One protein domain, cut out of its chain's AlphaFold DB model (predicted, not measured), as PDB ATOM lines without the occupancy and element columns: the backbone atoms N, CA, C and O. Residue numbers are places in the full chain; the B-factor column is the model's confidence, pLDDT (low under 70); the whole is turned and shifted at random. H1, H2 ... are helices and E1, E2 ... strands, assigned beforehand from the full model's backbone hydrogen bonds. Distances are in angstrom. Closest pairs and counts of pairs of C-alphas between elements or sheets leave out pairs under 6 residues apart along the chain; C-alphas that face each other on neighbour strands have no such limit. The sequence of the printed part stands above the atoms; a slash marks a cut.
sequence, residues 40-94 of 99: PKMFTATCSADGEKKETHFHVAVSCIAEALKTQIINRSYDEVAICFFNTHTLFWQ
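Overview. This is residues 40 to 94 of the 99 residues of the protein "ATP-dependent DNA helicase 2 subunit KU70" of Rhizophora mucronata (UniProt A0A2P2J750). A flat, open frame: the long helix H2 makes one side, and strand E1 folds back beside it the opposite way, with a gap between them. The short helix H1 packs on residues 57 to 59 of H2, near the open end of the frame, and the long loop of residues 44 to 56 joins these two helices. Residues 89 to 94 stick out as a tail beyond E1, and residues 73 to 80, at the turn from H2 to E1, stand free too. The printed part has 55 residues, with two named helices and one named strand in the order H1, H2, E1, class mixed, helices and strands. It is only just loose, close to extended, with a radius of gyration of the C-alphas of 15.1 A and spans of 40 by 37 by 11 A.

Arrangement. H1, residues 40 to 43, touches H2, residues 57 to 75, which meets it with residues 57 to 59 alone. Their closest C-alphas are those of Met 42 and Phe 58, 5.0 A apart. E1, residues 80 to 86, is apart from H1 and from H2, and pairs with no named strand. In H2, 14 of 15 pairs of O i and N i+4 are within hydrogen-bond range; H1 is too short for such a pair.

Along the chain. H1 begins at C-alpha 40, (169.927, 175.721, 115.709), and has 4 residues. H2 runs 27.7 A from C-alpha 57, (166.915, 185.608, 115.732), to C-alpha 75. E1 runs 19.6 A and ends at C-alpha 86, (162.145, 174.678, 123.789).

Size, cuts and confidence. The C-alphas farthest apart are those of Asp 50 and Gln 94, 44.7 A. The printed part has no cut. The link from H1 to H2 is long, with 13 residues; that from H2 to E1 is tight, with 4. The mean pLDDT of the printed part is 81.5, and residues 47 to 54 and 91 to 94 are under 70.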
ATOM      1  N   PRO A  40     168.760 175.156 116.397       93.62
ATOM      2  CA  PRO A  40     169.927 175.721 115.709       93.62
ATOM      3  C   PRO A  40     169.613 176.837 114.698       93.62
ATOM      4  O   PRO A  40     170.401 177.769 114.546       93.62
ATOM      5  N   LYS A  41     168.442 176.796 114.042       92.94
ATOM      6  CA  LYS A  41     167.995 177.842 113.099       92.94
ATOM      7  C   LYS A  41     167.884 179.230 113.746       92.94
ATOM      8  O   LYS A  41     168.089 180.227 113.059       92.94
ATOM      9  N   MET A  42     167.633 179.312 115.052       93.69
ATOM     10  CA  MET A  42     167.493 180.578 115.779       93.69
ATOM     11  C   MET A  42     168.831 181.289 116.011       93.69
ATOM     12  O   MET A  42     168.856 182.492 116.255       93.69
ATOM     13  N   PHE A  43     169.948 180.575 115.869       91.75
ATOM     14  CA  PHE A  43     171.303 181.119 116.001       91.75
ATOM     15  C   PHE A  43     171.913 181.532 114.656       91.75
ATOM     16  O   PHE A  43     173.078 181.924 114.596       91.75
ATOM     17  N   THR A  44     171.141 181.459 113.570       89.38
ATOM     18  CA  THR A  44     171.571 181.997 112.279       89.38
ATOM     19  C   THR A  44     171.605 183.523 112.341       89.38
ATOM     20  O   THR A  44     170.728 184.159 112.928       89.38
ATOM     21  N   ALA A  45     172.668 184.107 111.786       80.25
ATOM     22  CA  ALA A  45     172.842 185.549 111.756       80.25
ATOM     23  C   ALA A  45     171.790 186.195 110.850       80.25
ATOM     24  O   ALA A  45     171.705 185.867 109.664       80.25
ATOM     25  N   THR A  46     171.046 187.153 111.387       74.12
ATOM     26  CA  THR A  46     170.297 188.114 110.591       74.12
ATOM     27  C   THR A  46     171.280 189.129 110.012       74.12
ATOM     28  O   THR A  46     172.268 189.527 110.634       74.12
ATOM     29  N   CYS A  47     171.065 189.501 108.753       60.12
ATOM     30  CA  CYS A  47     171.861 190.544 108.122       60.12
ATOM     31  C   CYS A  47     171.297 191.894 108.579       60.12
ATOM     32  O   CYS A  47     170.261 192.329 108.078       60.12
ATOM     33  N   SER A  48     171.932 192.527 109.563       59.16
ATOM     34  CA  SER A  48     171.589 193.890 109.973       59.16
ATOM     35  C   SER A  48     172.076 194.877 108.908       59.16
ATOM     36  O   SER A  48     173.199 194.751 108.418       59.16
ATOM     37  N   ALA A  49     171.236 195.851 108.545       60.59
ATOM     38  CA  ALA A  49     171.507 196.817 107.473       60.59
ATOM     39  C   ALA A  49     172.789 197.651 107.690       60.59
ATOM     40  O   ALA A  49     173.395 198.090 106.718       60.59
ATOM     41  N   ASP A  50     173.242 197.780 108.943       58.72
ATOM     42  CA  ASP A  50     174.307 198.707 109.345       58.72
ATOM     43  C   ASP A  50     175.637 198.031 109.725       58.72
ATOM     44  O   ASP A  50     176.433 198.585 110.473       58.72
ATOM     45  N   GLY A  51     175.912 196.824 109.220       57.91
ATOM     46  CA  GLY A  51     177.277 196.283 109.108       57.91
ATOM     47  C   GLY A  51     178.058 195.943 110.390       57.91
ATOM     48  O   GLY A  51     179.078 195.266 110.279       57.91
ATOM     49  N   GLU A  52     177.618 196.330 111.591       59.62
ATOM     50  CA  GLU A  52     178.495 196.262 112.775       59.62
ATOM     51  C   GLU A  52     178.228 195.107 113.751       59.62
ATOM     52  O   GLU A  52     179.143 194.725 114.479       59.62
ATOM     53  N   LYS A  53     177.062 194.443 113.739       63.22
ATOM     54  CA  LYS A  53     176.849 193.195 114.504       63.22
ATOM     55  C   LYS A  53     175.878 192.268 113.782       63.22
ATOM     56  O   LYS A  53     174.727 192.623 113.552       63.22
ATOM     57  N   LYS A  54     176.342 191.061 113.450       66.75
ATOM     58  CA  LYS A  54     175.475 189.947 113.046       66.75
ATOM     59  C   LYS A  54     174.683 189.499 114.271       66.75
ATOM     60  O   LYS A  54     175.186 188.723 115.079       66.75
ATOM     61  N   GLU A  55     173.491 190.051 114.442       83.81
ATOM     62  CA  GLU A  55     172.558 189.621 115.478       83.81
ATOM     63  C   GLU A  55     171.903 188.298 115.054       83.81
ATOM     64  O   GLU A  55     171.898 187.959 113.876       83.81
ATOM     65  N   THR A  56     171.409 187.488 115.987       92.00
ATOM     66  CA  THR A  56     170.683 186.251 115.657       92.00
ATOM     67  C   THR A  56     169.211 186.415 115.993       92.00
ATOM     68  O   THR A  56     168.858 187.214 116.860       92.00
ATOM     69  N   HIS A  57     168.336 185.624 115.368       93.94
ATOM     70  CA  HIS A  57     166.915 185.608 115.732       93.94
ATOM     71  C   HIS A  57     166.700 185.342 117.231       93.94
ATOM     72  O   HIS A  57     165.818 185.934 117.850       93.94
ATOM     73  N   PHE A  58     167.542 184.493 117.825       94.69
ATOM     74  CA  PHE A  58     167.557 184.233 119.260       94.69
ATOM     75  C   PHE A  58     167.890 185.491 120.077       94.69
ATOM     76  O   PHE A  58     167.210 185.784 121.057       94.69
ATOM     77  N   HIS A  59     168.909 186.256 119.670       93.75
ATOM     78  CA  HIS A  59     169.324 187.470 120.378       93.75
ATOM     79  C   HIS A  59     168.252 188.564 120.322       93.75
ATOM     80  O   HIS A  59     167.956 189.176 121.349       93.75
ATOM     81  N   VAL A  60     167.601 188.729 119.165       93.31
ATOM     82  CA  VAL A  60     166.472 189.655 119.002       93.31
ATOM     83  C   VAL A  60     165.328 189.273 119.942       93.31
ATOM     84  O   VAL A  60     164.829 190.114 120.682       93.31
ATOM     85  N   ALA A  61     164.932 187.993 119.968       94.75
ATOM     86  CA  ALA A  61     163.832 187.528 120.813       94.75
ATOM     87  C   ALA A  61     164.096 187.784 122.307       94.75
ATOM     88  O   ALA A  61     163.238 188.327 123.001       94.75
ATOM     89  N   VAL A  62     165.293 187.442 122.793       94.94
ATOM     90  CA  VAL A  62     165.681 187.670 124.195       94.94
ATOM     91  C   VAL A  62     165.736 189.164 124.525       94.94
ATOM     92  O   VAL A  62     165.290 189.559 125.602       94.94
ATOM     93  N   SER A  63     166.224 189.998 123.605       94.62
ATOM     94  CA  SER A  63     166.275 191.454 123.791       94.62
ATOM     95  C   SER A  63     164.874 192.053 123.918       94.62
ATOM     96  O   SER A  63     164.610 192.772 124.880       94.62
ATOM     97  N   CYS A  64     163.947 191.672 123.035       93.94
ATOM     98  CA  CYS A  64     162.551 192.104 123.113       93.94
ATOM     99  C   CYS A  64     161.891 191.693 124.438       93.94
ATOM    100  O   CYS A  64     161.188 192.491 125.056       93.94
ATOM    101  N   ILE A  65     162.129 190.457 124.900       95.38
ATOM    102  CA  ILE A  65     161.604 189.980 126.190       95.38
ATOM    103  C   ILE A  65     162.171 190.823 127.335       95.38
ATOM    104  O   ILE A  65     161.424 191.259 128.207       95.38
ATOM    105  N   ALA A  66     163.475 191.107 127.324       94.06
ATOM    106  CA  ALA A  66     164.106 191.927 128.351       94.06
ATOM    107  C   ALA A  66     163.535 193.358 128.395       94.06
ATOM    108  O   ALA A  66     163.351 193.912 129.478       94.06
ATOM    109  N   GLU A  67     163.237 193.963 127.245       93.25
ATOM    110  CA  GLU A  67     162.610 195.291 127.172       93.25
ATOM    111  C   GLU A  67     161.153 195.288 127.649       93.25
ATOM    112  O   GLU A  67     160.745 196.175 128.407       93.25
ATOM    113  N   ALA A  68     160.382 194.265 127.276       90.69
ATOM    114  CA  ALA A  68     159.019 194.083 127.767       90.69
ATOM    115  C   ALA A  68     158.997 193.926 129.297       90.69
ATOM    116  O   ALA A  68     158.237 194.618 129.978       90.69
ATOM    117  N   LEU A  69     159.897 193.105 129.848       90.44
ATOM    118  CA  LEU A  69     160.021 192.877 131.289       90.44
ATOM    119  C   LEU A  69     160.387 194.146 132.059       90.44
ATOM    120  O   LEU A  69     159.794 194.413 133.101       90.44
ATOM    121  N   LYS A  70     161.308 194.973 131.544       89.25
ATOM    122  CA  LYS A  70     161.623 196.275 132.165       89.25
ATOM    123  C   LYS A  70     160.374 197.144 132.319       89.25
ATOM    124  O   LYS A  70     160.206 197.795 133.344       89.25
ATOM    125  N   THR A  71     159.499 197.135 131.315       84.38
ATOM    126  CA  THR A  71     158.251 197.909 131.327       84.38
ATOM    127  C   THR A  71     157.218 197.311 132.286       84.38
ATOM    128  O   THR A  71     156.525 198.056 132.982       84.38
ATOM    129  N   GLN A  72     157.128 195.979 132.354       82.06
ATOM    130  CA  GLN A  72     156.215 195.264 133.252       82.06
ATOM    131  C   GLN A  72     156.599 195.425 134.727       82.06
ATOM    132  O   GLN A  72     155.730 195.734 135.533       82.06
ATOM    133  N   ILE A  73     157.887 195.332 135.079       79.12
ATOM    134  CA  ILE A  73     158.367 195.486 136.467       79.12
ATOM    135  C   ILE A  73     157.943 196.834 137.071       79.12
ATOM    136  O   ILE A  73     157.630 196.910 138.255       79.12
ATOM    137  N   ILE A  74     157.913 197.893 136.259       77.44
ATOM    138  CA  ILE A  74     157.574 199.247 136.717       77.44
ATOM    139  C   ILE A  74     156.064 199.416 136.942       77.44
ATOM    140  O   ILE A  74     155.664 200.160 137.832       77.44
ATOM    141  N   ASN A  75     155.226 198.750 136.143       74.56
ATOM    142  CA  ASN A  75     153.790 199.048 136.073       74.56
ATOM    143  C   ASN A  75     152.882 197.932 136.606       74.56
ATOM    144  O   ASN A  75     151.710 198.190 136.869       74.56
ATOM    145  N   ARG A  76     153.386 196.697 136.717       75.62
ATOM    146  CA  ARG A  76     152.608 195.489 137.023       75.62
ATOM    147  C   ARG A  76     153.414 194.476 137.844       75.62
ATOM    148  O   ARG A  76     153.592 193.326 137.465       75.62
ATOM    149  N   SER A  77     153.925 194.915 138.992       72.56
ATOM    150  CA  SER A  77     154.856 194.143 139.836       72.56
ATOM    151  C   SER A  77     154.290 192.857 140.452       72.56
ATOM    152  O   SER A  77     155.049 192.100 141.052       72.56
ATOM    153  N   TYR A  78     152.979 192.630 140.358       77.94
ATOM    154  CA  TYR A  78     152.313 191.436 140.882       77.94
ATOM    155  C   TYR A  78     152.062 190.365 139.812       77.94
ATOM    156  O   TYR A  78     151.685 189.252 140.177       77.94
ATOM    157  N   ASP A  79     152.284 190.679 138.529       84.62
ATOM    158  CA  ASP A  79     152.142 189.722 137.431       84.62
ATOM    159  C   ASP A  79     153.213 188.631 137.524       84.62
ATOM    160  O   ASP A  79     154.365 188.875 137.899       84.62
ATOM    161  N   GLU A  80     152.837 187.408 137.160       87.00
ATOM    162  CA  GLU A  80     153.752 186.272 137.130       87.00
ATOM    163  C   GLU A  80     154.180 185.969 135.700       87.00
ATOM    164  O   GLU A  80     153.364 185.828 134.785       87.00
ATOM    165  N   VAL A  81     155.493 185.836 135.515       90.75
ATOM    166  CA  VAL A  81     156.090 185.599 134.205       90.75
ATOM    167  C   VAL A  81     156.940 184.339 134.226       90.75
ATOM    168  O   VAL A  81     157.828 184.187 135.065       90.75
ATOM    169  N   ALA A  82     156.729 183.468 133.241       92.25
ATOM    170  CA  ALA A  82     157.608 182.343 132.946       92.25
ATOM    171  C   ALA A  82     158.303 182.529 131.590       92.25
ATOM    172  O   ALA A  82     157.711 183.021 130.628       92.25
ATOM    173  N   ILE A  83     159.561 182.091 131.492       95.31
ATOM    174  CA  ILE A  83     160.308 182.031 130.230       95.31
ATOM    175  C   ILE A  83     160.712 180.580 129.990       95.31
ATOM    176  O   ILE A  83     161.446 179.989 130.782       95.31
ATOM    177  N   CYS A  84     160.249 180.014 128.882       94.94
ATOM    178  CA  CYS A  84     160.459 178.619 128.524       94.94
ATOM    179  C   CYS A  84     161.246 178.528 127.219       94.94
ATOM    180  O   CYS A  84     160.769 178.954 126.169       94.94
ATOM    181  N   PHE A  85     162.428 177.918 127.264       94.94
ATOM    182  CA  PHE A  85     163.201 177.597 126.066       94.94
ATOM    183  C   PHE A  85     162.879 176.171 125.615       94.94
ATOM    184  O   PHE A  85     163.051 175.229 126.389       94.94
ATOM    185  N   PHE A  86     162.432 175.995 124.371       93.62
ATOM    186  CA  PHE A  86     162.145 174.678 123.789       93.62
ATOM    187  C   PHE A  86     163.101 174.363 122.632       93.62
ATOM    188  O   PHE A  86     163.769 175.256 122.123       93.62
ATOM    189  N   ASN A  87     163.199 173.094 122.222       93.31
ATOM    190  CA  ASN A  87     164.255 172.592 121.322       93.31
ATOM    191  C   ASN A  87     165.684 172.745 121.882       93.31
ATOM    192  O   ASN A  87     166.647 172.860 121.124       93.31
ATOM    193  N   THR A  88     165.834 172.731 123.208       90.12
ATOM    194  CA  THR A  88     167.139 172.647 123.870       90.12
ATOM    195  C   THR A  88     167.646 171.200 123.863       90.12
ATOM    196  O   THR A  88     166.870 170.246 123.837       90.12
ATOM    197  N   HIS A  89     168.967 171.011 123.914       81.50
ATOM    198  CA  HIS A  89     169.571 169.673 124.012       81.50
ATOM    199  C   HIS A  89     169.294 168.971 125.354       81.50
ATOM    200  O   HIS A  89     169.526 167.770 125.479       81.50
ATOM    201  N   THR A  90     168.815 169.704 126.358       73.81
ATOM    202  CA  THR A  90     168.630 169.206 127.719       73.81
ATOM    203  C   THR A  90     167.150 169.208 128.072       73.81
ATOM    204  O   THR A  90     166.596 170.234 128.458       73.81
ATOM    205  N   LEU A  91     166.519 168.038 127.998       64.31
ATOM    206  CA  LEU A  91     165.332 167.753 128.797       64.31
ATOM    207  C   LEU A  91     165.843 167.430 130.205       64.31
ATOM    208  O   LEU A  91     166.479 166.395 130.403       64.31
ATOM    209  N   PHE A  92     165.654 168.324 131.176       52.44
ATOM    210  CA  PHE A  92     165.956 168.004 132.572       52.44
ATOM    211  C   PHE A  92     164.988 166.905 133.048       52.44
ATOM    212  O   PHE A  92     163.878 167.177 133.487       52.44
ATOM    213  N   TRP A  93     165.422 165.651 132.950       44.28
ATOM    214  CA  TRP A  93     164.999 164.552 133.815       44.28
ATOM    215  C   TRP A  93     166.248 163.739 134.149       44.28
ATOM    216  O   TRP A  93     166.559 162.739 133.502       44.28
ATOM    217  N   GLN A  94     167.013 164.197 135.140       39.69
ATOM    218  CA  GLN A  94     167.856 163.258 135.866       39.69
ATOM    219  C   GLN A  94     166.956 162.565 136.889       39.69
ATOM    220  O   GLN A  94     166.359 163.219 137.739       39.69
TER     221      GLN A  94